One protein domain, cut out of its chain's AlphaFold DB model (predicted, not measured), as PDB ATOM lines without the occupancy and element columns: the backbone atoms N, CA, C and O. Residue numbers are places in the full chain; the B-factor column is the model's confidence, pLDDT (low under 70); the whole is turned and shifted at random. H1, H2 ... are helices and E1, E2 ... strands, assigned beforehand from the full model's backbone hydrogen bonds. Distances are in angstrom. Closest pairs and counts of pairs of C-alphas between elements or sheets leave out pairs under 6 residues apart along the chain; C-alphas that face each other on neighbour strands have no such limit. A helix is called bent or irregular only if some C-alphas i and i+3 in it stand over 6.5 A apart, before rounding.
ATOM      1  N   ILE A  84     -14.777  25.976   3.045       91.62
ATOM      2  CA  ILE A  84     -14.580  26.551   4.378       91.62
ATOM      3  C   ILE A  84     -14.146  25.458   5.356       91.62
ATOM      4  O   ILE A  84     -14.578  24.308   5.234       91.62
ATOM      5  N   SER A  85     -13.281  25.799   6.311       87.75
ATOM      6  CA  SER A  85     -12.789  24.829   7.294       87.75
ATOM      7  C   SER A  85     -12.486  25.404   8.670       87.75
ATOM      8  O   SER A  85     -12.790  24.783   9.688       87.75
ATOM      9  N   ASN A  86     -11.891  26.595   8.720       86.56
ATOM     10  CA  ASN A  86     -11.457  27.220   9.958       86.56
ATOM     11  C   ASN A  86     -11.976  28.651   9.993       86.56
ATOM     12  O   ASN A  86     -11.551  29.494   9.209       86.56
ATOM     13  N   LYS A  87     -12.855  28.933  10.956       85.94
ATOM     14  CA  LYS A  87     -13.497  30.241  11.160       85.94
ATOM     15  C   LYS A  87     -12.538  31.431  11.252       85.94
ATOM     16  O   LYS A  87     -12.959  32.552  10.978       85.94
ATOM     17  N   HIS A  88     -11.273  31.213  11.612       85.31
ATOM     18  CA  HIS A  88     -10.261  32.268  11.711       85.31
ATOM     19  C   HIS A  88      -9.506  32.516  10.396       85.31
ATOM     20  O   HIS A  88      -8.709  33.449  10.314       85.31
ATOM     21  N   MET A  89      -9.735  31.705   9.361       82.50
ATOM     22  CA  MET A  89      -9.116  31.915   8.056       82.50
ATOM     23  C   MET A  89      -9.739  33.137   7.384       82.50
ATOM     24  O   MET A  89     -10.953  33.235   7.218       82.50
ATOM     25  N   GLY A  90      -8.909  34.108   7.013       73.06
ATOM     26  CA  GLY A  90      -9.348  35.282   6.258       73.06
ATOM     27  C   GLY A  90      -9.255  35.036   4.755       73.06
ATOM     28  O   GLY A  90     -10.256  34.881   4.063       73.06
ATOM     29  N   LYS A  91      -8.019  34.999   4.247       76.81
ATOM     30  CA  LYS A  91      -7.710  34.746   2.835       76.81
ATOM     31  C   LYS A  91      -7.428  33.256   2.636       76.81
ATOM     32  O   LYS A  91      -6.684  32.674   3.416       76.81
ATOM     33  N   GLY A  92      -7.982  32.661   1.580       82.44
ATOM     34  CA  GLY A  92      -7.701  31.269   1.204       82.44
ATOM     35  C   GLY A  92      -8.889  30.308   1.253       82.44
ATOM     36  O   GLY A  92      -8.754  29.205   0.738       82.44
ATOM     37  N   GLU A  93     -10.023  30.750   1.796       91.38
ATOM     38  CA  GLU A  93     -11.275  29.989   1.915       91.38
ATOM     39  C   GLU A  93     -12.475  30.833   1.441       91.38
ATOM     40  O   GLU A  93     -12.366  32.050   1.260       91.38
ATOM     41  N   GLY A  94     -13.636  30.196   1.274       92.62
ATOM     42  CA  GLY A  94     -14.902  30.804   0.839       92.62
ATOM     43  C   GLY A  94     -15.585  31.729   1.854       92.62
ATOM     44  O   GLY A  94     -16.746  32.083   1.671       92.62
ATOM     45  N   TRP A  95     -14.900  32.144   2.924       93.06
ATOM     46  CA  TRP A  95     -15.517  32.912   4.010       93.06
ATOM     47  C   TRP A  95     -16.096  34.252   3.592       93.06
ATOM     48  O   TRP A  95     -17.094  34.669   4.161       93.06
ATOM     49  N   ARG A  96     -15.513  34.910   2.586       92.50
ATOM     50  CA  ARG A  96     -16.031  36.188   2.081       92.50
ATOM     51  C   ARG A  96     -17.495  36.077   1.654       92.50
ATOM     52  O   ARG A  96     -18.258  37.007   1.883       92.50
ATOM     53  N   ASP A  97     -17.861  34.962   1.031       91.31
ATOM     54  CA  ASP A  97     -19.216  34.773   0.527       91.31
ATOM     55  C   ASP A  97     -20.187  34.497   1.694       91.31
ATOM     56  O   ASP A  97     -21.310  34.988   1.685       91.31
ATOM     57  N   ILE A  98     -19.715  33.835   2.762       91.81
ATOM     58  CA  ILE A  98     -20.473  33.640   4.012       91.81
ATOM     59  C   ILE A  98     -20.649  34.947   4.788       91.81
ATOM     60  O   ILE A  98     -21.740  35.231   5.275       91.81
ATOM     61  N   ASP A  99     -19.591  35.746   4.898       91.62
ATOM     62  CA  ASP A  99     -19.601  37.024   5.614       91.62
ATOM     63  C   ASP A  99     -20.529  38.054   4.948       91.62
ATOM     64  O   ASP A  99     -21.001  38.979   5.610       91.62
ATOM     65  N   ALA A 100     -20.782  37.892   3.645       90.88
ATOM     66  CA  ALA A 100     -21.678  38.728   2.855       90.88
ATOM     67  C   ALA A 100     -23.158  38.319   2.956       90.88
ATOM     68  O   ALA A 100     -24.012  39.051   2.454       90.88
ATOM     69  N   LEU A 101     -23.477  37.176   3.579       89.31
ATOM     70  CA  LEU A 101     -24.864  36.743   3.749       89.31
ATOM     71  C   LEU A 101     -25.641  37.718   4.656       89.31
ATOM     72  O   LEU A 101     -25.074  38.220   5.638       89.31
ATOM     73  N   PRO A 102     -26.937  37.959   4.371       83.50
ATOM     74  CA  PRO A 102     -27.813  38.729   5.245       83.50
ATOM     75  C   PRO A 102     -27.878  38.135   6.658       83.50
ATOM     76  O   PRO A 102     -27.849  36.919   6.851       83.50
ATOM     77  N   ARG A 103     -27.933  39.013   7.664       73.62
ATOM     78  CA  ARG A 103     -27.889  38.639   9.093       73.62
ATOM     79  C   ARG A 103     -29.272  38.490   9.726       73.62
ATOM     80  O   ARG A 103     -29.377  38.059  10.867       73.62
ATOM     81  N   ASP A 104     -30.310  38.878   9.001       66.38
ATOM     82  CA  ASP A 104     -31.725  38.710   9.332       66.38
ATOM     83  C   ASP A 104     -32.244  37.299   9.008       66.38
ATOM     84  O   ASP A 104     -33.302  36.897   9.498       66.38
ATOM     85  N   ASP A 105     -31.483  36.516   8.240       63.34
ATOM     86  CA  ASP A 105     -31.787  35.115   7.991       63.34
ATOM     87  C   ASP A 105     -31.608  34.281   9.267       63.34
ATOM     88  O   ASP A 105     -30.527  34.193   9.854       63.34
ATOM     89  N   VAL A 106     -32.667  33.565   9.656       76.44
ATOM     90  CA  VAL A 106     -32.614  32.564  10.724       76.44
ATOM     91  C   VAL A 106     -31.768  31.375  10.247       76.44
ATOM     92  O   VAL A 106     -32.297  30.368   9.776       76.44
ATOM     93  N   MET A 107     -30.435  31.486  10.345       85.88
ATOM     94  CA  MET A 107     -29.483  30.477   9.836       85.88
ATOM     95  C   MET A 107     -29.716  29.065  10.386       85.88
ATOM     96  O   MET A 107     -29.343  28.080   9.760       85.88
ATOM     97  N   CYS A 108     -30.315  28.964  11.572       86.94
ATOM     98  CA  CYS A 108     -30.594  27.702  12.252       86.94
ATOM     99  C   CYS A 108     -32.041  27.234  12.088       86.94
ATOM    100  O   CYS A 108     -32.437  26.282  12.745       86.94
ATOM    101  N   ALA A 109     -32.832  27.870  11.221       88.06
ATOM    102  CA  ALA A 109     -34.163  27.381  10.886       88.06
ATOM    103  C   ALA A 109     -34.095  26.272   9.820       88.06
ATOM    104  O   ALA A 109     -33.289  26.386   8.888       88.06
ATOM    105  N   PRO A 110     -34.992  25.270   9.878       89.19
ATOM    106  CA  PRO A 110     -35.096  24.234   8.857       89.19
ATOM    107  C   PRO A 110     -35.161  24.794   7.431       89.19
ATOM    108  O   PRO A 110     -35.837  25.793   7.162       89.19
ATOM    109  N   GLY A 111     -34.449  24.151   6.506       89.00
ATOM    110  CA  GLY A 111     -34.410  24.519   5.092       89.00
ATOM    111  C   GLY A 111     -33.563  25.754   4.778       89.00
ATOM    112  O   GLY A 111     -33.693  26.307   3.686       89.00
ATOM    113  N   TYR A 112     -32.720  26.216   5.705       88.94
ATOM    114  CA  TYR A 112     -31.804  27.334   5.472       88.94
ATOM    115  C   TYR A 112     -30.876  27.105   4.271       88.94
ATOM    116  O   TYR A 112     -30.820  27.945   3.375       88.94
ATOM    117  N   ALA A 113     -30.218  25.948   4.185       87.81
ATOM    118  CA  ALA A 113     -29.328  25.596   3.082       87.81
ATOM    119  C   ALA A 113     -30.065  25.561   1.735       87.81
ATOM    120  O   ALA A 113     -29.488  25.902   0.700       87.81
ATOM    121  N   LYS A 114     -31.340  25.155   1.739       89.00
ATOM    122  CA  LYS A 114     -32.200  25.187   0.553       89.00
ATOM    123  C   LYS A 114     -32.534  26.626   0.143       89.00
ATOM    124  O   LYS A 114     -32.371  26.957  -1.027       89.00
ATOM    125  N   ARG A 115     -32.921  27.488   1.093       90.50
ATOM    126  CA  ARG A 115     -33.227  28.908   0.829       90.50
ATOM    127  C   ARG A 115     -32.048  29.649   0.206       90.50
ATOM    128  O   ARG A 115     -32.235  30.351  -0.781       90.50
ATOM    129  N   LEU A 116     -30.841  29.455   0.742       89.69
ATOM    130  CA  LEU A 116     -29.633  30.084   0.194       89.69
ATOM    131  C   LEU A 116     -29.381  29.662  -1.265       89.69
ATOM    132  O   LEU A 116     -29.059  30.489  -2.118       89.69
ATOM    133  N   ARG A 117     -29.582  28.372  -1.575       88.56
ATOM    134  CA  ARG A 117     -29.482  27.846  -2.946       88.56
ATOM    135  C   ARG A 117     -30.545  28.440  -3.871       88.56
ATOM    136  O   ARG A 117     -30.211  28.855  -4.975       88.56
ATOM    137  N   GLU A 118     -31.801  28.505  -3.430       91.12
ATOM    138  CA  GLU A 118     -32.919  29.057  -4.213       91.12
ATOM    139  C   GLU A 118     -32.770  30.566  -4.472       91.12
ATOM    140  O   GLU A 118     -33.147  31.040  -5.542       91.12
ATOM    141  N   ARG A 119     -32.164  31.317  -3.539       90.50
ATOM    142  CA  ARG A 119     -31.830  32.741  -3.719       90.50
ATOM    143  C   ARG A 119     -30.666  32.966  -4.695       90.50
ATOM    144  O   ARG A 119     -30.496  34.077  -5.192       90.50
ATOM    145  N   GLY A 120     -29.883  31.928  -4.990       90.56
ATOM    146  CA  GLY A 120     -28.687  32.028  -5.825       90.56
ATOM    147  C   GLY A 120     -27.482  32.618  -5.091       90.56
ATOM    148  O   GLY A 120     -26.600  33.195  -5.731       90.56
ATOM    149  N   ASP A 121     -27.433  32.491  -3.760       91.00
ATOM    150  CA  ASP A 121     -26.277  32.932  -2.987       91.00
ATOM    151  C   ASP A 121     -25.026  32.140  -3.372       91.00
ATOM    152  O   ASP A 121     -25.062  30.937  -3.652       91.00
ATOM    153  N   LYS A 122     -23.876  32.815  -3.340       90.38
ATOM    154  CA  LYS A 122     -22.585  32.150  -3.509       90.38
ATOM    155  C   LYS A 122     -22.262  31.406  -2.224       90.38
ATOM    156  O   LYS A 122     -22.059  32.025  -1.187       90.38
ATOM    157  N   LEU A 123     -22.201  30.081  -2.305       89.75
ATOM    158  CA  LEU A 123     -21.861  29.230  -1.172       89.75
ATOM    159  C   LEU A 123     -20.622  28.389  -1.485       89.75
ATOM    160  O   LEU A 123     -20.473  27.913  -2.621       89.75
ATOM    161  N   PRO A 124     -19.754  28.155  -0.485       89.50
ATOM    162  CA  PRO A 124     -18.721  27.141  -0.601       89.50
ATOM    163  C   PRO A 124     -19.383  25.781  -0.866       89.50
ATOM    164  O   PRO A 124     -20.382  25.422  -0.246       89.50
ATOM    165  N   GLN A 125     -18.822  25.032  -1.811       87.75
ATOM    166  CA  GLN A 125     -19.298  23.697  -2.187       87.75
ATOM    167  C   GLN A 125     -18.852  22.629  -1.187       87.75
ATOM    168  O   GLN A 125     -19.518  21.616  -0.994       87.75
ATOM    169  N   PHE A 126     -17.715  22.869  -0.545       88.38
ATOM    170  CA  PHE A 126     -17.073  21.956   0.370       88.38
ATOM    171  C   PHE A 126     -17.020  22.544   1.767       88.38
ATOM    172  O   PHE A 126     -16.660  23.698   2.004       88.38
ATOM    173  N   TYR A 127     -17.315  21.671   2.710       87.06
ATOM    174  CA  TYR A 127     -17.143  21.930   4.116       87.06
ATOM    175  C   TYR A 127     -16.100  20.946   4.629       87.06
ATOM    176  O   TYR A 127     -16.370  19.748   4.732       87.06
ATOM    177  N   HIS A 128     -14.912  21.434   4.984       85.69
ATOM    178  CA  HIS A 128     -13.897  20.598   5.613       85.69
ATOM    179  C   HIS A 128     -13.990  20.680   7.138       85.69
ATOM    180  O   HIS A 128     -13.777  21.726   7.744       85.69
ATOM    181  N   TYR A 129     -14.287  19.547   7.769       75.56
ATOM    182  CA  TYR A 129     -14.489  19.460   9.210       75.56
ATOM    183  C   TYR A 129     -13.285  18.824   9.915       75.56
ATOM    184  O   TYR A 129     -13.254  17.611  10.150       75.56
ATOM    185  N   CYS A 130     -12.276  19.632  10.254       68.25
ATOM    186  CA  CYS A 130     -11.085  19.140  10.960       68.25
ATOM    187  C   CYS A 130     -11.321  18.992  12.477       68.25
ATOM    188  O   CYS A 130     -10.790  18.078  13.108       68.25
ATOM    189  N   ARG A 131     -12.139  19.866  13.081       69.94
ATOM    190  CA  ARG A 131     -12.385  19.908  14.533       69.94
ATOM    191  C   ARG A 131     -13.851  20.146  14.847       69.94
ATOM    192  O   ARG A 131     -14.533  20.794  14.073       69.94
ATOM    193  N   ALA A 132     -14.290  19.660  16.010       72.88
ATOM    194  CA  ALA A 132     -15.592  19.985  16.580       72.88
ATOM    195  C   ALA A 132     -15.756  21.506  16.757       72.88
ATOM    196  O   ALA A 132     -14.972  22.154  17.447       72.88
ATOM    197  N   GLU A 133     -16.811  22.021  16.153       71.69
ATOM    198  CA  GLU A 133     -17.293  23.393  16.120       71.69
ATOM    199  C   GLU A 133     -18.665  23.395  16.778       71.69
ATOM    200  O   GLU A 133     -19.556  22.613  16.434       71.69
ATOM    201  N   GLY A 134     -18.826  24.269  17.756       67.88
ATOM    202  CA  GLY A 134     -20.068  24.400  18.485       67.88
ATOM    203  C   GLY A 134     -20.043  25.596  19.407       67.88
ATOM    204  O   GLY A 134     -18.985  26.116  19.768       67.88
ATOM    205  N   ARG A 135     -21.235  26.046  19.776       68.56
ATOM    206  CA  ARG A 135     -21.402  27.192  20.673       68.56
ATOM    207  C   ARG A 135     -21.792  26.745  22.069       68.56
ATOM    208  O   ARG A 135     -21.264  27.254  23.033       68.56
ATOM    209  N   LYS A 136     -22.621  25.729  22.244       68.94
ATOM    210  CA  LYS A 136     -22.953  25.208  23.583       68.94
ATOM    211  C   LYS A 136     -22.661  23.725  23.640       68.94
ATOM    212  O   LYS A 136     -22.609  23.097  22.593       68.94
ATOM    213  N   GLN A 137     -22.495  23.170  24.841       64.94
ATOM    214  CA  GLN A 137     -22.171  21.746  25.002       64.94
ATOM    215  C   GLN A 137     -23.138  20.843  24.228       64.94
ATOM    216  O   GLN A 137     -22.704  19.892  23.582       64.94
ATOM    217  N   ASP A 138     -24.419  21.207  24.214       71.19
ATOM    218  CA  ASP A 138     -25.482  20.458  23.534       71.19
ATOM    219  C   ASP A 138     -25.541  20.706  22.017       71.19
ATOM    220  O   ASP A 138     -26.250  20.006  21.297       71.19
ATOM    221  N   TRP A 139     -24.798  21.700  21.526       82.94
ATOM    222  CA  TRP A 139     -24.875  22.242  20.172       82.94
ATOM    223  C   TRP A 139     -23.482  22.339  19.559       82.94
ATOM    224  O   TRP A 139     -22.907  23.418  19.375       82.94
ATOM    225  N   ILE A 140     -22.942  21.154  19.286       80.88
ATOM    226  CA  ILE A 140     -21.652  20.916  18.650       80.88
ATOM    227  C   ILE A 140     -21.894  19.991  17.467       80.88
ATOM    228  O   ILE A 140     -22.518  18.949  17.629       80.88
ATOM    229  N   PHE A 141     -21.356  20.326  16.301       83.62
ATOM    230  CA  PHE A 141     -21.258  19.366  15.208       83.62
ATOM    231  C   PHE A 141     -19.939  18.590  15.339       83.62
ATOM    232  O   PHE A 141     -18.951  19.071  15.889       83.62
ATOM    233  N   SER A 142     -19.905  17.338  14.899       81.25
ATOM    234  CA  SER A 142     -18.652  16.609  14.692       81.25
ATOM    235  C   SER A 142     -18.925  15.402  13.823       81.25
ATOM    236  O   SER A 142     -19.887  14.679  14.070       81.25
ATOM    237  N   LYS A 143     -18.037  15.126  12.862       77.69
ATOM    238  CA  LYS A 143     -18.148  13.936  12.004       77.69
ATOM    239  C   LYS A 143     -18.211  12.628  12.800       77.69
ATOM    240  O   LYS A 143     -18.831  11.675  12.362       77.69
ATOM    241  N   HIS A 144     -17.610  12.601  13.990       82.00
ATOM    242  CA  HIS A 144     -17.619  11.439  14.884       82.00
ATOM    243  C   HIS A 144     -18.861  11.369  15.788       82.00
ATOM    244  O   HIS A 144     -18.957  10.468  16.613       82.00
ATOM    245  N   ARG A 145     -19.766  12.350  15.696       81.62
ATOM    246  CA  ARG A 145     -20.983  12.456  16.515       81.62
ATOM    247  C   ARG A 145     -22.272  12.372  15.702       81.62
ATOM    248  O   ARG A 145     -23.342  12.332  16.300       81.62
ATOM    249  N   VAL A 146     -22.185  12.348  14.372       86.94
ATOM    250  CA  VAL A 146     -23.345  12.050  13.527       86.94
ATOM    251  C   VAL A 146     -23.709  10.576  13.740       86.94
ATOM    252  O   VAL A 146     -22.824   9.730  13.582       86.94
ATOM    253  N   PRO A 147     -24.959  10.246  14.116       89.94
ATOM    254  CA  PRO A 147     -25.373   8.858  14.283       89.94
ATOM    255  C   PRO A 147     -25.144   8.056  13.001       89.94
ATOM    256  O   PRO A 147     -25.495   8.501  11.908       89.94
ATOM    257  N   HIS A 148     -24.553   6.867  13.128       90.69
ATOM    258  CA  HIS A 148     -24.260   6.006  11.976       90.69
ATOM    259  C   HIS A 148     -25.529   5.489  11.280       90.69
ATOM    260  O   HIS A 148     -25.489   5.140  10.106       90.69
ATOM    261  N   ASP A 149     -26.650   5.467  11.998       92.94
ATOM    262  CA  ASP A 149     -27.969   5.020  11.564       92.94
ATOM    263  C   ASP A 149     -28.887   6.172  11.125       92.94
ATOM    264  O   ASP A 149     -30.065   5.945  10.863       92.94
ATOM    265  N   ILE A 150     -28.375   7.402  10.987       94.38
ATOM    266  CA  ILE A 150     -29.188   8.570  10.603       94.38
ATOM    267  C   ILE A 150     -29.915   8.401   9.252       94.38
ATOM    268  O   ILE A 150     -30.952   9.020   9.017       94.38
ATOM    269  N   PHE A 151     -29.406   7.527   8.379       96.25
ATOM    270  CA  PHE A 151     -30.029   7.137   7.109       96.25
ATOM    271  C   PHE A 151     -30.812   5.819   7.233       96.25
ATOM    272  O   PHE A 151     -30.653   4.902   6.432       96.25
ATOM    273  N   THR A 152     -31.664   5.718   8.252       97.38
ATOM    274  CA  THR A 152     -32.641   4.631   8.433       97.38
ATOM    275  C   THR A 152     -34.050   5.212   8.530       97.38
ATOM    276  O   THR A 152     -34.230   6.429   8.643       97.38
ATOM    277  N   CYS A 153     -35.081   4.373   8.445       97.94
ATOM    278  CA  CYS A 153     -36.462   4.852   8.493       97.94
ATOM    279  C   CYS A 153     -36.864   5.281   9.910       97.94
ATOM    280  O   CYS A 153     -37.594   6.258  10.068       97.94
ATOM    281  N   GLU A 154     -36.303   4.634  10.927       97.75
ATOM    282  CA  GLU A 154     -36.646   4.761  12.341       97.75
ATOM    283  C   GLU A 154     -35.848   5.865  13.047       97.75
ATOM    284  O   GLU A 154     -36.347   6.469  14.000       97.75
ATOM    285  N   ALA A 155     -34.622   6.151  12.589       96.44
ATOM    286  CA  ALA A 155     -33.773   7.154  13.224       96.44
ATOM    287  C   ALA A 155     -34.389   8.562  13.135       96.44
ATOM    288  O   ALA A 155     -34.810   8.970  12.049       96.44
ATOM    289  N   PRO A 156     -34.428   9.335  14.232       96.69
ATOM    290  CA  PRO A 156     -34.834  10.731  14.176       96.69
ATOM    291  C   PRO A 156     -33.796  11.600  13.452       96.69
ATOM    292  O   PRO A 156     -32.633  11.230  13.285       96.69
ATOM    293  N   LEU A 157     -34.223  12.789  13.038       95.88
ATOM    294  CA  LEU A 157     -33.371  13.827  12.468       95.88
ATOM    295  C   LEU A 157     -32.592  14.570  13.568       95.88
ATOM    296  O   LEU A 157     -32.931  14.529  14.755       95.88
ATOM    297  N   LEU A 158     -31.548  15.295  13.162       93.81
ATOM    298  CA  LEU A 158     -30.792  16.175  14.047       93.81
ATOM    299  C   LEU A 158     -31.669  17.346  14.493       93.81
ATOM    300  O   LEU A 158     -32.339  17.976  13.677       93.81
ATOM    301  N   ALA A 159     -31.633  17.667  15.779       92.19
ATOM    302  CA  ALA A 159     -32.283  18.858  16.302       92.19
ATOM    303  C   ALA A 159     -31.566  20.123  15.799       92.19
ATOM    304  O   ALA A 159     -30.338  20.143  15.661       92.19
ATOM    305  N   TYR A 160     -32.322  21.196  15.568       90.38
ATOM    306  CA  TYR A 160     -31.759  22.505  15.238       90.38
ATOM    307  C   TYR A 160     -31.395  23.290  16.506       90.38
ATOM    308  O   TYR A 160     -32.157  23.268  17.477       90.38
ATOM    309  N   PRO A 161     -30.262  24.019  16.514       87.31
ATOM    310  CA  PRO A 161     -29.926  24.927  17.603       87.31
ATOM    311  C   PRO A 161     -30.971  26.046  17.765       87.31
ATOM    312  O   PRO A 161     -31.505  26.513  16.757       87.31
ATOM    313  N   PRO A 162     -31.214  26.544  18.995       85.06
ATOM    314  CA  PRO A 162     -32.033  27.732  19.220       85.06
ATOM    315  C   PRO A 162     -31.516  28.936  18.428       85.06
ATOM    316  O   PRO A 162     -30.304  29.150  18.326       85.06
ATOM    317  N   VAL A 163     -32.430  29.745  17.893       81.12
ATOM    318  CA  VAL A 163     -32.109  30.911  17.050       81.12
ATOM    319  C   VAL A 163     -31.302  31.957  17.820       81.12
ATOM    320  O   VAL A 163     -30.406  32.597  17.275       81.12
ATOM    321  N   GLU A 164     -31.554  32.084  19.117       78.06
ATOM    322  CA  GLU A 164     -30.900  33.037  20.013       78.06
ATOM    323  C   GLU A 164     -29.397  32.765  20.141       78.06
ATOM    324  O   GLU A 164     -28.614  33.673  20.420       78.06
ATOM    325  N   MET A 165     -28.963  31.531  19.864       77.94
ATOM    326  CA  MET A 165     -27.559  31.128  19.924       77.94
ATOM    327  C   MET A 165     -26.663  31.927  18.972       77.94
ATOM    328  O   MET A 165     -25.457  32.041  19.191       77.94
ATOM    329  N   GLN A 166     -27.236  32.490  17.910       75.12
ATOM    330  CA  GLN A 166     -26.502  33.308  16.950       75.12
ATOM    331  C   GLN A 166     -25.966  34.597  17.581       75.12
ATOM    332  O   GLN A 166     -24.863  35.034  17.233       75.12
ATOM    333  N   ALA A 167     -26.714  35.150  18.541       76.06
ATOM    334  CA  ALA A 167     -26.387  36.383  19.244       76.06
ATOM    335  C   ALA A 167     -25.365  36.184  20.377       76.06
ATOM    336  O   ALA A 167     -24.804  37.159  20.871       76.06
ATOM    337  N   GLU A 168     -25.093  34.941  20.785       76.81
ATOM    338  CA  GLU A 168     -24.178  34.655  21.891       76.81
ATOM    339  C   GLU A 168     -22.714  34.904  21.499       76.81
ATOM    340  O   GLU A 168     -22.252  34.501  20.430       76.81
ATOM    341  N   ASP A 169     -21.961  35.547  22.387       75.50
ATOM    342  CA  ASP A 169     -20.549  35.911  22.234       75.50
ATOM    343  C   ASP A 169     -19.582  34.870  22.810       75.50
ATOM    344  O   ASP A 169     -18.377  35.089  22.847       75.50
ATOM    345  N   TRP A 170     -20.070  33.711  23.248       68.06
ATOM    346  CA  TRP A 170     -19.227  32.667  23.825       68.06
ATOM    347  C   TRP A 170     -19.690  31.275  23.430       68.06
ATOM    348  O   TRP A 170     -20.792  31.072  22.917       68.06
ATOM    349  N   GLY A 171     -18.824  30.299  23.695       69.62
ATOM    350  CA  GLY A 171     -19.236  28.917  23.663       69.62
ATOM    351  C   GLY A 171     -18.470  27.951  24.547       69.62
ATOM    352  O   GLY A 171     -17.472  28.318  25.157       69.62
ATOM    353  N   VAL A 172     -18.954  26.713  24.663       66.38
ATOM    354  CA  VAL A 172     -18.362  25.682  25.533       66.38
ATOM    355  C   VAL A 172     -18.284  24.338  24.819       66.38
ATOM    356  O   VAL A 172     -19.278  23.855  24.284       66.38
ATOM    357  N   ASN A 173     -17.112  23.702  24.891       65.62
ATOM    358  CA  ASN A 173     -16.900  22.307  24.497       65.62
ATOM    359  C   ASN A 173     -16.123  21.584  25.607       65.62
ATOM    360  O   ASN A 173     -14.915  21.791  25.774       65.62
ATOM    361  N   GLY A 174     -16.824  20.768  26.400       67.06
ATOM    362  CA  GLY A 174     -16.258  20.162  27.608       67.06
ATOM    363  C   GLY A 174     -15.689  21.238  28.552       67.06
ATOM    364  O   GLY A 174     -16.415  22.182  28.862       67.06
ATOM    365  N   PRO A 175     -14.413  21.152  28.983       64.19
ATOM    366  CA  PRO A 175     -13.797  22.141  29.875       64.19
ATOM    367  C   PRO A 175     -13.358  23.434  29.165       64.19
ATOM    368  O   PRO A 175     -12.892  24.364  29.822       64.19
ATOM    369  N   LYS A 176     -13.434  23.503  27.829       65.94
ATOM    370  CA  LYS A 176     -12.946  24.653  27.058       65.94
ATOM    371  C   LYS A 176     -14.055  25.679  26.859       65.94
ATOM    372  O   LYS A 176     -15.126  25.333  26.364       65.94
ATOM    373  N   VAL A 177     -13.751  26.937  27.179       70.69
ATOM    374  CA  VAL A 177     -14.596  28.101  26.878       70.69
ATOM    375  C   VAL A 177     -14.018  28.848  25.677       70.69
ATOM    376  O   VAL A 177     -12.861  29.278  25.692       70.69
ATOM    377  N   PHE A 178     -14.842  29.004  24.651       74.00
ATOM    378  CA  PHE A 178     -14.573  29.787  23.455       74.00
ATOM    379  C   PHE A 178     -15.181  31.171  23.617       74.00
ATOM    380  O   PHE A 178     -16.226  31.341  24.242       74.00
ATOM    381  N   ASP A 179     -14.484  32.155  23.078       74.25
ATOM    382  CA  ASP A 179     -14.881  33.552  23.101       74.25
ATOM    383  C   ASP A 179     -15.005  33.982  21.644       74.25
ATOM    384  O   ASP A 179     -14.028  33.888  20.903       74.25
ATOM    385  N   TYR A 180     -16.214  34.356  21.245       77.88
ATOM    386  CA  TYR A 180     -16.571  34.781  19.898       77.88
ATOM    387  C   TYR A 180     -16.717  36.299  19.907       77.88
ATOM    388  O   TYR A 180     -17.816  36.850  19.778       77.88
ATOM    389  N   SER A 181     -15.584  36.970  20.106       69.75
ATOM    390  CA  SER A 181     -15.529  38.410  20.351       69.75
ATOM    391  C   SER A 181     -16.001  39.227  19.147       69.75
ATOM    392  O   SER A 181     -16.659  40.255  19.313       69.75
ATOM    393  N   SER A 182     -15.759  38.744  17.923       85.25
ATOM    394  CA  SER A 182     -16.214  39.409  16.699       85.25
ATOM    395  C   SER A 182     -17.547  38.862  16.181       85.25
ATOM    396  O   SER A 182     -17.837  37.666  16.234       85.25
ATOM    397  N   GLU A 183     -18.358  39.753  15.614       84.44
ATOM    398  CA  GLU A 183     -19.628  39.392  14.977       84.44
ATOM    399  C   GLU A 183     -19.431  38.491  13.752       84.44
ATOM    400  O   GLU A 183     -20.241  37.608  13.488       84.44
ATOM    401  N   GLN A 184     -18.321  38.677  13.035       87.69
ATOM    402  CA  GLN A 184     -17.920  37.820  11.924       87.69
ATOM    403  C   GLN A 184     -17.657  36.388  12.402       87.69
ATOM    404  O   GLN A 184     -18.167  35.438  11.820       87.69
ATOM    405  N   GLU A 185     -16.910  36.209  13.493       86.19
ATOM    406  CA  GLU A 185     -16.641  34.874  14.029       86.19
ATOM    407  C   GLU A 185     -17.928  34.181  14.490       86.19
ATOM    408  O   GLU A 185     -18.141  33.006  14.181       86.19
ATOM    409  N   ARG A 186     -18.825  34.928  15.146       85.50
ATOM    410  CA  ARG A 186     -20.169  34.451  15.489       85.50
ATOM    411  C   ARG A 186     -20.914  33.955  14.247       85.50
ATOM    412  O   ARG A 186     -21.381  32.814  14.218       85.50
ATOM    413  N   GLN A 187     -20.990  34.774  13.203       88.12
ATOM    414  CA  GLN A 187     -21.647  34.411  11.949       88.12
ATOM    415  C   GLN A 187     -21.055  33.133  11.344       88.12
ATOM    416  O   GLN A 187     -21.795  32.207  11.019       88.12
ATOM    417  N   ARG A 188     -19.724  33.035  11.269       89.81
ATOM    418  CA  ARG A 188     -19.023  31.878  10.695       89.81
ATOM    419  C   ARG A 188     -19.277  30.589  11.471       89.81
ATOM    420  O   ARG A 188     -19.594  29.576  10.857       89.81
ATOM    421  N   VAL A 189     -19.198  30.621  12.804       87.25
ATOM    422  CA  VAL A 189     -19.478  29.451  13.661       87.25
ATOM    423  C   VAL A 189     -20.937  29.023  13.554       87.25
ATOM    424  O   VAL A 189     -21.227  27.831  13.452       87.25
ATOM    425  N   THR A 190     -21.864  29.984  13.568       88.06
ATOM    426  CA  THR A 190     -23.292  29.706  13.383       88.06
ATOM    427  C   THR A 190     -23.549  29.057  12.037       88.06
ATOM    428  O   THR A 190     -24.194  28.011  11.990       88.06
ATOM    429  N   PHE A 191     -23.038  29.657  10.960       90.38
ATOM    430  CA  PHE A 191     -23.176  29.120   9.615       90.38
ATOM    431  C   PHE A 191     -22.644  27.690   9.574       90.38
ATOM    432  O   PHE A 191     -23.351  26.776   9.165       90.38
ATOM    433  N   MET A 192     -21.435  27.480  10.097       89.81
ATOM    434  CA  MET A 192     -20.796  26.174  10.172       89.81
ATOM    435  C   MET A 192     -21.664  25.112  10.850       89.81
ATOM    436  O   MET A 192     -21.791  24.004  10.331       89.81
ATOM    437  N   LEU A 193     -22.233  25.424  12.011       88.75
ATOM    438  CA  LEU A 193     -23.050  24.488  12.778       88.75
ATOM    439  C   LEU A 193     -24.392  24.220  12.087       88.75
ATOM    440  O   LEU A 193     -24.772  23.069  11.869       88.75
ATOM    441  N   CYS A 194     -25.104  25.286  11.740       90.00
ATOM    442  CA  CYS A 194     -26.489  25.201  11.301       90.00
ATOM    443  C   CYS A 194     -26.616  24.741   9.847       90.00
ATOM    444  O   CYS A 194     -27.488  23.931   9.548       90.00
ATOM    445  N   TYR A 195     -25.695  25.144   8.966       91.00
ATOM    446  CA  TYR A 195     -25.653  24.650   7.590       91.00
ATOM    447  C   TYR A 195     -25.356  23.145   7.528       91.00
ATOM    448  O   TYR A 195     -25.965  22.429   6.734       91.00
ATOM    449  N   ALA A 196     -24.455  22.642   8.383       90.69
ATOM    450  CA  ALA A 196     -24.133  21.217   8.442       90.69
ATOM    451  C   ALA A 196     -25.321  20.382   8.948       90.69
ATOM    452  O   ALA A 196     -25.666  19.379   8.326       90.69
ATOM    453  N   ILE A 197     -25.979  20.823  10.028       91.56
ATOM    454  CA  ILE A 197     -27.210  20.199  10.545       91.56
ATOM    455  C   ILE A 197     -28.291  20.164   9.466       91.56
ATOM    456  O   ILE A 197     -28.858  19.105   9.198       91.56
ATOM    457  N   ASP A 198     -28.544  21.300   8.815       92.75
ATOM    458  CA  ASP A 198     -29.590  21.404   7.801       92.75
ATOM    459  C   ASP A 198     -29.311  20.499   6.596       92.75
ATOM    460  O   ASP A 198     -30.204  19.785   6.143       92.75
ATOM    461  N   SER A 199     -28.055  20.451   6.141       92.06
ATOM    462  CA  SER A 199     -27.633  19.614   5.013       92.06
ATOM    463  C   SER A 199     -27.780  18.120   5.313       92.06
ATOM    464  O   SER A 199     -28.284  17.368   4.478       92.06
ATOM    465  N   VAL A 200     -27.379  17.675   6.510       92.94
ATOM    466  CA  VAL A 200     -27.540  16.272   6.926       92.94
ATOM    467  C   VAL A 200     -29.021  15.918   7.063       92.94
ATOM    468  O   VAL A 200     -29.450  14.879   6.562       92.94
ATOM    469  N   ASN A 201     -29.823  16.797   7.668       95.50
ATOM    470  CA  ASN A 201     -31.260  16.584   7.790       95.50
ATOM    471  C   ASN A 201     -31.960  16.551   6.428       95.50
ATOM    472  O   ASN A 201     -32.856  15.739   6.224       95.50
ATOM    473  N   GLU A 202     -31.586  17.406   5.475       95.06
ATOM    474  CA  GLU A 202     -32.135  17.370   4.115       95.06
ATOM    475  C   GLU A 202     -31.821  16.048   3.414       95.06
ATOM    476  O   GLU A 202     -32.731  15.438   2.850       95.06
ATOM    477  N   ALA A 203     -30.578  15.566   3.515       95.19
ATOM    478  CA  ALA A 203     -30.185  14.272   2.967       95.19
ATOM    479  C   ALA A 203     -30.955  13.113   3.628       95.19
ATOM    480  O   ALA A 203     -31.451  12.226   2.934       95.19
ATOM    481  N   ALA A 204     -31.113  13.133   4.954       97.06
ATOM    482  CA  ALA A 204     -31.861  12.107   5.682       97.06
ATOM    483  C   ALA A 204     -33.356  12.124   5.324       97.06
ATOM    484  O   ALA A 204     -33.948  11.071   5.085       97.06
ATOM    485  N   ARG A 205     -33.969  13.311   5.199       96.94
ATOM    486  CA  ARG A 205     -35.353  13.450   4.714       96.94
ATOM    487  C   ARG A 205     -35.504  12.919   3.292       96.94
ATOM    488  O   ARG A 205     -36.484  12.242   3.000       96.94
ATOM    489  N   ASP A 206     -34.559  13.225   2.405       96.75
ATOM    490  CA  ASP A 206     -34.587  12.746   1.024       96.75
ATOM    491  C   ASP A 206     -34.455  11.222   0.930       96.75
ATOM    492  O   ASP A 206     -35.246  10.586   0.233       96.75
ATOM    493  N   TYR A 207     -33.547  10.631   1.710       98.06
ATOM    494  CA  TYR A 207     -33.445   9.182   1.853       98.06
ATOM    495  C   TYR A 207     -34.771   8.568   2.320       98.06
ATOM    496  O   TYR A 207     -35.278   7.648   1.675       98.06
ATOM    497  N   LYS A 208     -35.368   9.103   3.396       98.19
ATOM    498  CA  LYS A 208     -36.627   8.595   3.959       98.19
ATOM    499  C   LYS A 208     -37.778   8.667   2.956       98.19
ATOM    500  O   LYS A 208     -38.478   7.680   2.773       98.19
ATOM    501  N   ARG A 209     -37.925   9.778   2.226       97.44
ATOM    502  CA  ARG A 209     -38.967   9.923   1.189       97.44
ATOM    503  C   ARG A 209     -38.868   8.883   0.074       97.44
ATOM    504  O   ARG A 209     -39.890   8.521  -0.496       97.44
ATOM    505  N   ARG A 210     -37.654   8.458  -0.283       97.94
ATOM    506  CA  ARG A 210     -37.421   7.528  -1.401       97.94
ATOM    507  C   ARG A 210     -37.470   6.062  -0.990       97.94
ATOM    508  O   ARG A 210     -37.761   5.226  -1.836       97.94
ATOM    509  N   ASN A 211     -37.148   5.758   0.266       98.06
ATOM    510  CA  ASN A 211     -36.874   4.387   0.701       98.06
ATOM    511  C   ASN A 211     -37.765   3.899   1.852       98.06
ATOM    512  O   ASN A 211     -37.732   2.712   2.162       98.06
ATOM    513  N   CYS A 212     -38.542   4.774   2.495       97.62
ATOM    514  CA  CYS A 212     -39.334   4.427   3.673       97.62
ATOM    515  C   CYS A 212     -40.845   4.531   3.427       97.62
ATOM    516  O   CYS A 212     -41.305   5.229   2.523       97.62
ATOM    517  N   GLY A 213     -41.616   3.830   4.262       94.69
ATOM    518  CA  GLY A 213     -43.075   3.926   4.307       94.69
ATOM    519  C   GLY A 213     -43.583   5.197   5.011       94.69
ATOM    520  O   GLY A 213     -42.785   6.037   5.435       94.69
ATOM    521  N   PRO A 214     -44.912   5.338   5.170       95.31
ATOM    522  CA  PRO A 214     -45.529   6.505   5.809       95.31
ATOM    523  C   PRO A 214     -45.114   6.695   7.277       95.31
ATOM    524  O   PRO A 214     -45.131   7.822   7.762       95.31
ATOM    525  N   ASP A 215     -44.681   5.626   7.948       96.38
ATOM    526  CA  ASP A 215     -44.281   5.631   9.363       96.38
ATOM    527  C   ASP A 215     -42.818   6.059   9.589       96.38
ATOM    528  O   ASP A 215     -42.275   5.896  10.682       96.38
ATOM    529  N   ALA A 216     -42.140   6.575   8.558       97.62
ATOM    530  CA  ALA A 216     -40.772   7.057   8.693       97.62
ATOM    531  C   ALA A 216     -40.679   8.178   9.742       97.62
ATOM    532  O   ALA A 216     -41.465   9.124   9.748       97.62
ATOM    533  N   ASN A 217     -39.667   8.101  10.600       97.62
ATOM    534  CA  ASN A 217     -39.446   9.077  11.654       97.62
ATOM    535  C   ASN A 217     -38.833  10.366  11.082       97.62
ATOM    536  O   ASN A 217     -37.699  10.351  10.594       97.62
ATOM    537  N   TYR A 218     -39.573  11.472  11.153       96.94
ATOM    538  CA  TYR A 218     -39.127  12.809  10.739       96.94
ATOM    539  C   TYR A 218     -38.890  13.760  11.923       96.94
ATOM    540  O   TYR A 218     -38.646  14.945  11.707       96.94
ATOM    541  N   GLU A 219     -38.939  13.260  13.158       97.06
ATOM    542  CA  GLU A 219     -38.783  14.071  14.366       97.06
ATOM    543  C   GLU A 219     -37.348  14.595  14.519       97.06
ATOM    544  O   GLU A 219     -36.379  13.842  14.422       97.06
ATOM    545  N   GLU A 220     -37.194  15.883  14.819       94.31
ATOM    546  CA  GLU A 220     -35.903  16.584  14.922       94.31
ATOM    547  C   GLU A 220     -35.398  16.613  16.371       94.31
ATOM    548  O   GLU A 220     -35.389  17.649  17.037       94.31
ATOM    549  N   THR A 221     -35.006  15.453  16.895       92.31
ATOM    550  CA  THR A 221     -34.744  15.282  18.339       92.31
ATOM    551  C   THR A 221     -33.290  14.973  18.691       92.31
ATOM    552  O   THR A 221     -32.900  15.127  19.852       92.31
ATOM    553  N   VAL A 222     -32.448  14.593  17.724       89.69
ATOM    554  CA  VAL A 222     -31.063  14.196  18.009       89.69
ATOM    555  C   VAL A 222     -30.181  15.418  18.253       89.69
ATOM    556  O   VAL A 222     -29.827  16.148  17.329       89.69
ATOM    557  N   ARG A 223     -29.753  15.618  19.502       86.25
ATOM    558  CA  ARG A 223     -28.710  16.596  19.852       86.25
ATOM    559  C   ARG A 223     -27.334  15.934  19.795       86.25
ATOM    560  O   ARG A 223     -27.128  14.885  20.395       86.25
ATOM    561  N   MET A 224     -26.367  16.564  19.131       76.38
ATOM    562  CA  MET A 224     -25.000  16.040  18.953       76.38
ATOM    563  C   MET A 224     -24.086  16.271  20.184       76.38
ATOM    564  O   MET A 224     -22.927  16.695  20.073       76.38
ATOM    565  N   HIS A 225     -24.610  15.990  21.381       69.62
ATOM    566  CA  HIS A 225     -23.870  16.080  22.643       69.62
ATOM    567  C   HIS A 225     -22.907  14.889  22.816       69.62
ATOM    568  O   HIS A 225     -23.083  13.814  22.244       69.62
ATOM    569  N   ASP A 226     -21.848  15.092  23.602       54.94
ATOM    570  CA  ASP A 226     -20.885  14.051  23.971       54.94
ATOM    571  C   ASP A 226     -21.503  13.043  24.967       54.94
ATOM    572  O   ASP A 226     -22.441  13.350  25.688       54.94
ATOM    573  N   LYS A 227     -20.934  11.852  25.132       46.28
ATOM    574  CA  LYS A 227     -21.206  11.040  26.339       46.28
ATOM    575  C   LYS A 227     -20.404  11.535  27.560       46.28
ATOM    576  O   LYS A 227     -20.356  10.854  28.577       46.28
ATOM    577  N   ARG A 228     -19.736  12.692  27.463       49.38
ATOM    578  CA  ARG A 228     -18.931  13.304  28.536       49.38
ATOM    579  C   ARG A 228     -19.755  14.321  29.316       49.38
ATOM    580  O   ARG A 228     -20.550  15.036  28.722       49.38
ATOM    581  N   GLU A 229     -19.546  14.367  30.631       43.19
ATOM    582  CA  GLU A 229     -20.296  15.198  31.579       43.19
ATOM    583  C   GLU A 229     -20.520  16.638  31.098       43.19
ATOM    584  O   GLU A 229     -19.585  17.344  30.701       43.19
ATOM    585  N   ILE A 230     -21.774  17.079  31.210       52.66
ATOM    586  CA  ILE A 230     -22.171  18.480  31.093       52.66
ATOM    587  C   ILE A 230     -21.363  19.267  32.135       52.66
ATOM    588  O   ILE A 230     -21.441  19.015  33.339       52.66
ATOM    589  N   VAL A 231     -20.573  20.236  31.684       54.69
ATOM    590  CA  VAL A 231     -19.889  21.167  32.584       54.69
ATOM    591  C   VAL A 231     -20.933  22.192  32.988       54.69
ATOM    592  O   VAL A 231     -21.460  22.916  32.146       54.69
ATOM    593  N   SER A 232     -21.254  22.233  34.280       55.78
ATOM    594  CA  SER A 232     -22.290  23.123  34.797       55.78
ATOM    595  C   SER A 232     -22.033  24.584  34.404       55.78
ATOM    596  O   SER A 232     -20.893  25.053  34.347       55.78
ATOM    597  N   SER A 233     -23.112  25.335  34.187       54.34
ATOM    598  CA  SER A 233     -23.071  26.775  33.892       54.34
ATOM    599  C   SER A 233     -22.266  27.580  34.926       54.34
ATOM    600  O   SER A 233     -21.667  28.597  34.580       54.34
ATOM    601  N   ALA A 234     -22.184  27.106  36.174       57.78
ATOM    602  CA  ALA A 234     -21.334  27.671  37.222       57.78
ATOM    603  C   ALA A 234     -19.833  27.549  36.899       57.78
ATOM    604  O   ALA A 234     -19.128  28.557  36.900       57.78
ATOM    605  N   LYS A 235     -19.360  26.356  36.512       60.22
ATOM    606  CA  LYS A 235     -17.960  26.134  36.100       60.22
ATOM    607  C   LYS A 235     -17.592  26.947  34.853       60.22
ATOM    608  O   LYS A 235     -16.466  27.423  34.724       60.22
ATOM    609  N   VAL A 236     -18.549  27.163  33.947       59.19
ATOM    610  CA  VAL A 236     -18.367  28.040  32.775       59.19
ATOM    611  C   VAL A 236     -18.177  29.503  33.196       59.19
ATOM    612  O   VAL A 236     -17.291  30.182  32.671       59.19
ATOM    613  N   ARG A 237     -18.968  30.000  34.161       66.31
ATOM    614  CA  ARG A 237     -18.822  31.367  34.703       66.31
ATOM    615  C   ARG A 237     -17.475  31.561  35.402       66.31
ATOM    616  O   ARG A 237     -16.833  32.583  35.175       66.31
ATOM    617  N   GLU A 238     -17.018  30.575  36.171       70.81
ATOM    618  CA  GLU A 238     -15.692  30.589  36.806       70.81
ATOM    619  C   GLU A 238     -14.561  30.632  35.771       70.81
ATOM    620  O   GLU A 238     -13.651  31.456  35.876       70.81
ATOM    621  N   ALA A 239     -14.644  29.816  34.717       65.88
ATOM    622  CA  ALA A 239     -13.659  29.823  33.639       65.88
ATOM    623  C   ALA A 239     -13.622  31.163  32.875       65.88
ATOM    624  O   ALA A 239     -12.535  31.628  32.516       65.88
ATOM    625  N   ARG A 240     -14.774  31.825  32.666       67.12
ATOM    626  CA  ARG A 240     -14.830  33.186  32.089       67.12
ATOM    627  C   ARG A 240     -14.144  34.204  32.995       67.12
ATOM    628  O   ARG A 240     -13.311  34.964  32.506       67.12
ATOM    629  N   ALA A 241     -14.449  34.190  34.294       74.00
ATOM    630  CA  ALA A 241     -13.826  35.093  35.259       74.00
ATOM    631  C   ALA A 241     -12.299  34.907  35.296       74.00
ATOM    632  O   ALA A 241     -11.549  35.880  35.228       74.00
ATOM    633  N   ALA A 242     -11.828  33.657  35.286       74.75
ATOM    634  CA  ALA A 242     -10.404  33.339  35.261       74.75
ATOM    635  C   ALA A 242      -9.705  33.795  33.965       74.75
ATOM    636  O   ALA A 242      -8.574  34.282  34.010       74.75
ATOM    637  N   LYS A 243     -10.356  33.661  32.800       71.69
ATOM    638  CA  LYS A 243      -9.807  34.129  31.515       71.69
ATOM    639  C   LYS A 243      -9.758  35.659  31.443       71.69
ATOM    640  O   LYS A 243      -8.741  36.200  31.017       71.69
ATOM    641  N   ALA A 244     -10.810  36.343  31.895       74.00
ATOM    642  CA  ALA A 244     -10.858  37.803  31.956       74.00
ATOM    643  C   ALA A 244      -9.751  38.365  32.865       74.00
ATOM    644  O   ALA A 244      -9.014  39.254  32.447       74.00
ATOM    645  N   ALA A 245      -9.554  37.770  34.048       74.69
ATOM    646  CA  ALA A 245      -8.479  38.152  34.963       74.69
ATOM    647  C   ALA A 245      -7.080  37.956  34.349       74.69
ATOM    648  O   ALA A 245      -6.217  38.820  34.483       74.69
ATOM    649  N   LYS A 246      -6.853  36.854  33.616       74.12
ATOM    650  CA  LYS A 246      -5.580  36.617  32.910       74.12
ATOM    651  C   LYS A 246      -5.316  37.618  31.788       74.12
ATOM    652  O   LYS A 246      -4.164  37.979  31.574       74.12
ATOM    653  N   ASN A 247      -6.351  38.027  31.057       71.75
ATOM    654  CA  ASN A 247      -6.212  39.012  29.986       71.75
ATOM    655  C   ASN A 247      -5.915  40.407  30.553       71.75
ATOM    656  O   ASN A 247      -4.979  41.039  30.077       71.75
ATOM    657  N   ALA A 248      -6.616  40.818  31.615       71.31
ATOM    658  CA  ALA A 248      -6.354  42.078  32.312       71.31
ATOM    659  C   ALA A 248      -4.911  42.142  32.856       71.31
ATOM    660  O   ALA A 248      -4.185  43.094  32.590       71.31
ATOM    661  N   ALA A 249      -4.434  41.066  33.491       69.75
ATOM    662  CA  ALA A 249      -3.052  40.985  33.978       69.75
ATOM    663  C   ALA A 249      -1.994  41.025  32.852       69.75
ATOM    664  O   ALA A 249      -0.857  41.437  33.072       69.75
ATOM    665  N   LYS A 250      -2.346  40.596  31.631       66.19
ATOM    666  CA  LYS A 250      -1.462  40.656  30.454       66.19
ATOM    667  C   LYS A 250      -1.377  42.053  29.836       66.19
ATOM    668  O   LYS A 250      -0.397  42.332  29.150       66.19
ATOM    669  N   GLU A 251      -2.390  42.889  30.034       58.78
ATOM    670  CA  GLU A 251      -2.402  44.282  29.575       58.78
ATOM    671  C   GLU A 251      -1.618  45.201  30.525       58.78
ATOM    672  O   GLU A 251      -1.000  46.157  30.065       58.78
ATOM    673  N   GLU A 252      -1.538  44.857  31.813       57.25
ATOM    674  CA  GLU A 252      -0.765  45.607  32.817       57.25
ATOM    675  C   GLU A 252       0.744  45.276  32.822       57.25
ATOM    676  O   GLU A 252       1.558  46.099  33.231       57.25
TER     677      GLU A 252
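What this domain is: This is residues 84 to 252 of the 262 residues of the protein "Hypothetical protein" of Phaeomonas parva (UniProt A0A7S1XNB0). One long helix, H4, forms the spine of an elongated model, with the short helices H1, H2 and H3 and the small strand hairpin E1-E2 packed on it along its residues 184 to 199, while its later residues run on past them. A second small hairpin, E3-E4, sits next to E1, and the first part of H5 packs on it before residues 244 to 252 stick out as a free arm. The printed part has 169 residues with five named helices and five named strands, in the order H1, H2, E1, E2, H3, E3, E4, H4, E5, H5; the class is mixed, and both two-stranded sheets, E1-E2 and E3-E4, are antiparallel. It is compact by its radius of gyration of the C-alphas, 17.5 A, and spans 65 by 38 by 27 A.

Where its parts are: Start at Ile 84 and go on to C-alpha 95 at (-15.517, 32.912, 4.010), where H1 begins, residues 95 to 99. H2 follows at residues 112 to 119, then the strands E1, residues 133 to 136, and E2, residues 139 to 141. H3 is residues 163 to 167; it is neither bent nor irregular, but only just: C-alphas 163 and 166 are 6.1 A apart. Next come E3, residues 170 to 173, and E4, residues 176 to 179. Find C-alpha 183 at (-19.628, 39.392, 14.977); from there H4 runs 41.6 A to residue 211. E5 is residues 220 to 222, and H5, residues 233 to 252, runs 29.2 A to C-alpha 252 at (-0.765, 45.607, 32.817).

How they stand to each other: Begin with H4, the hub. With residues 184 to 191 alone it touches H1, closest at the C-alphas of Asp 99 and Gln 184, 6.6 A. With residues 195 to 199 alone it touches H2, about perpendicular at 88 degrees, closest at the C-alphas of Ala 113 and Tyr 195, 5.9 A. With residues 186 to 190 alone it touches H3, closest at the C-alphas of Gln 166 and Thr 190, 6.0 A. In the hairpin E1 and E2, look at N 139 and O 136, 2.8 A; its closest C-alphas to H4 are Phe 141 and Leu 193, 5.9 A. In the hairpin E3 and E4, N 178 and O 171 are 2.8 A apart. The closest C-alphas of E1 and E3 are Arg 135 and Gly 171, 4.1 A. H5 is apart from H4; its closest C-alpha pair with E4 is Val 177 and Val 236, 7.0 A. E5 pairs with no named strand, but residues 157 to 158 pair with it, parallel. Each O i to N i+4 pair is within hydrogen-bond range in H1, H2 and H5, and 24 of 25 are in H4; in H3 it is 0 of 1, with 2 of 2 O i to N i+3 pairs within range.

The domain as a whole: The C-alphas farthest apart are those of Gly 213 and Glu 252, 65.9 A. The printed part has no cut. The links H1 to H2, H2 to E1 and E2 to H3 are long. The mean pLDDT of the printed part is 82.0; look for values under 70 at, among others, residues 170 to 176, 225 to 237 and 249 to 252.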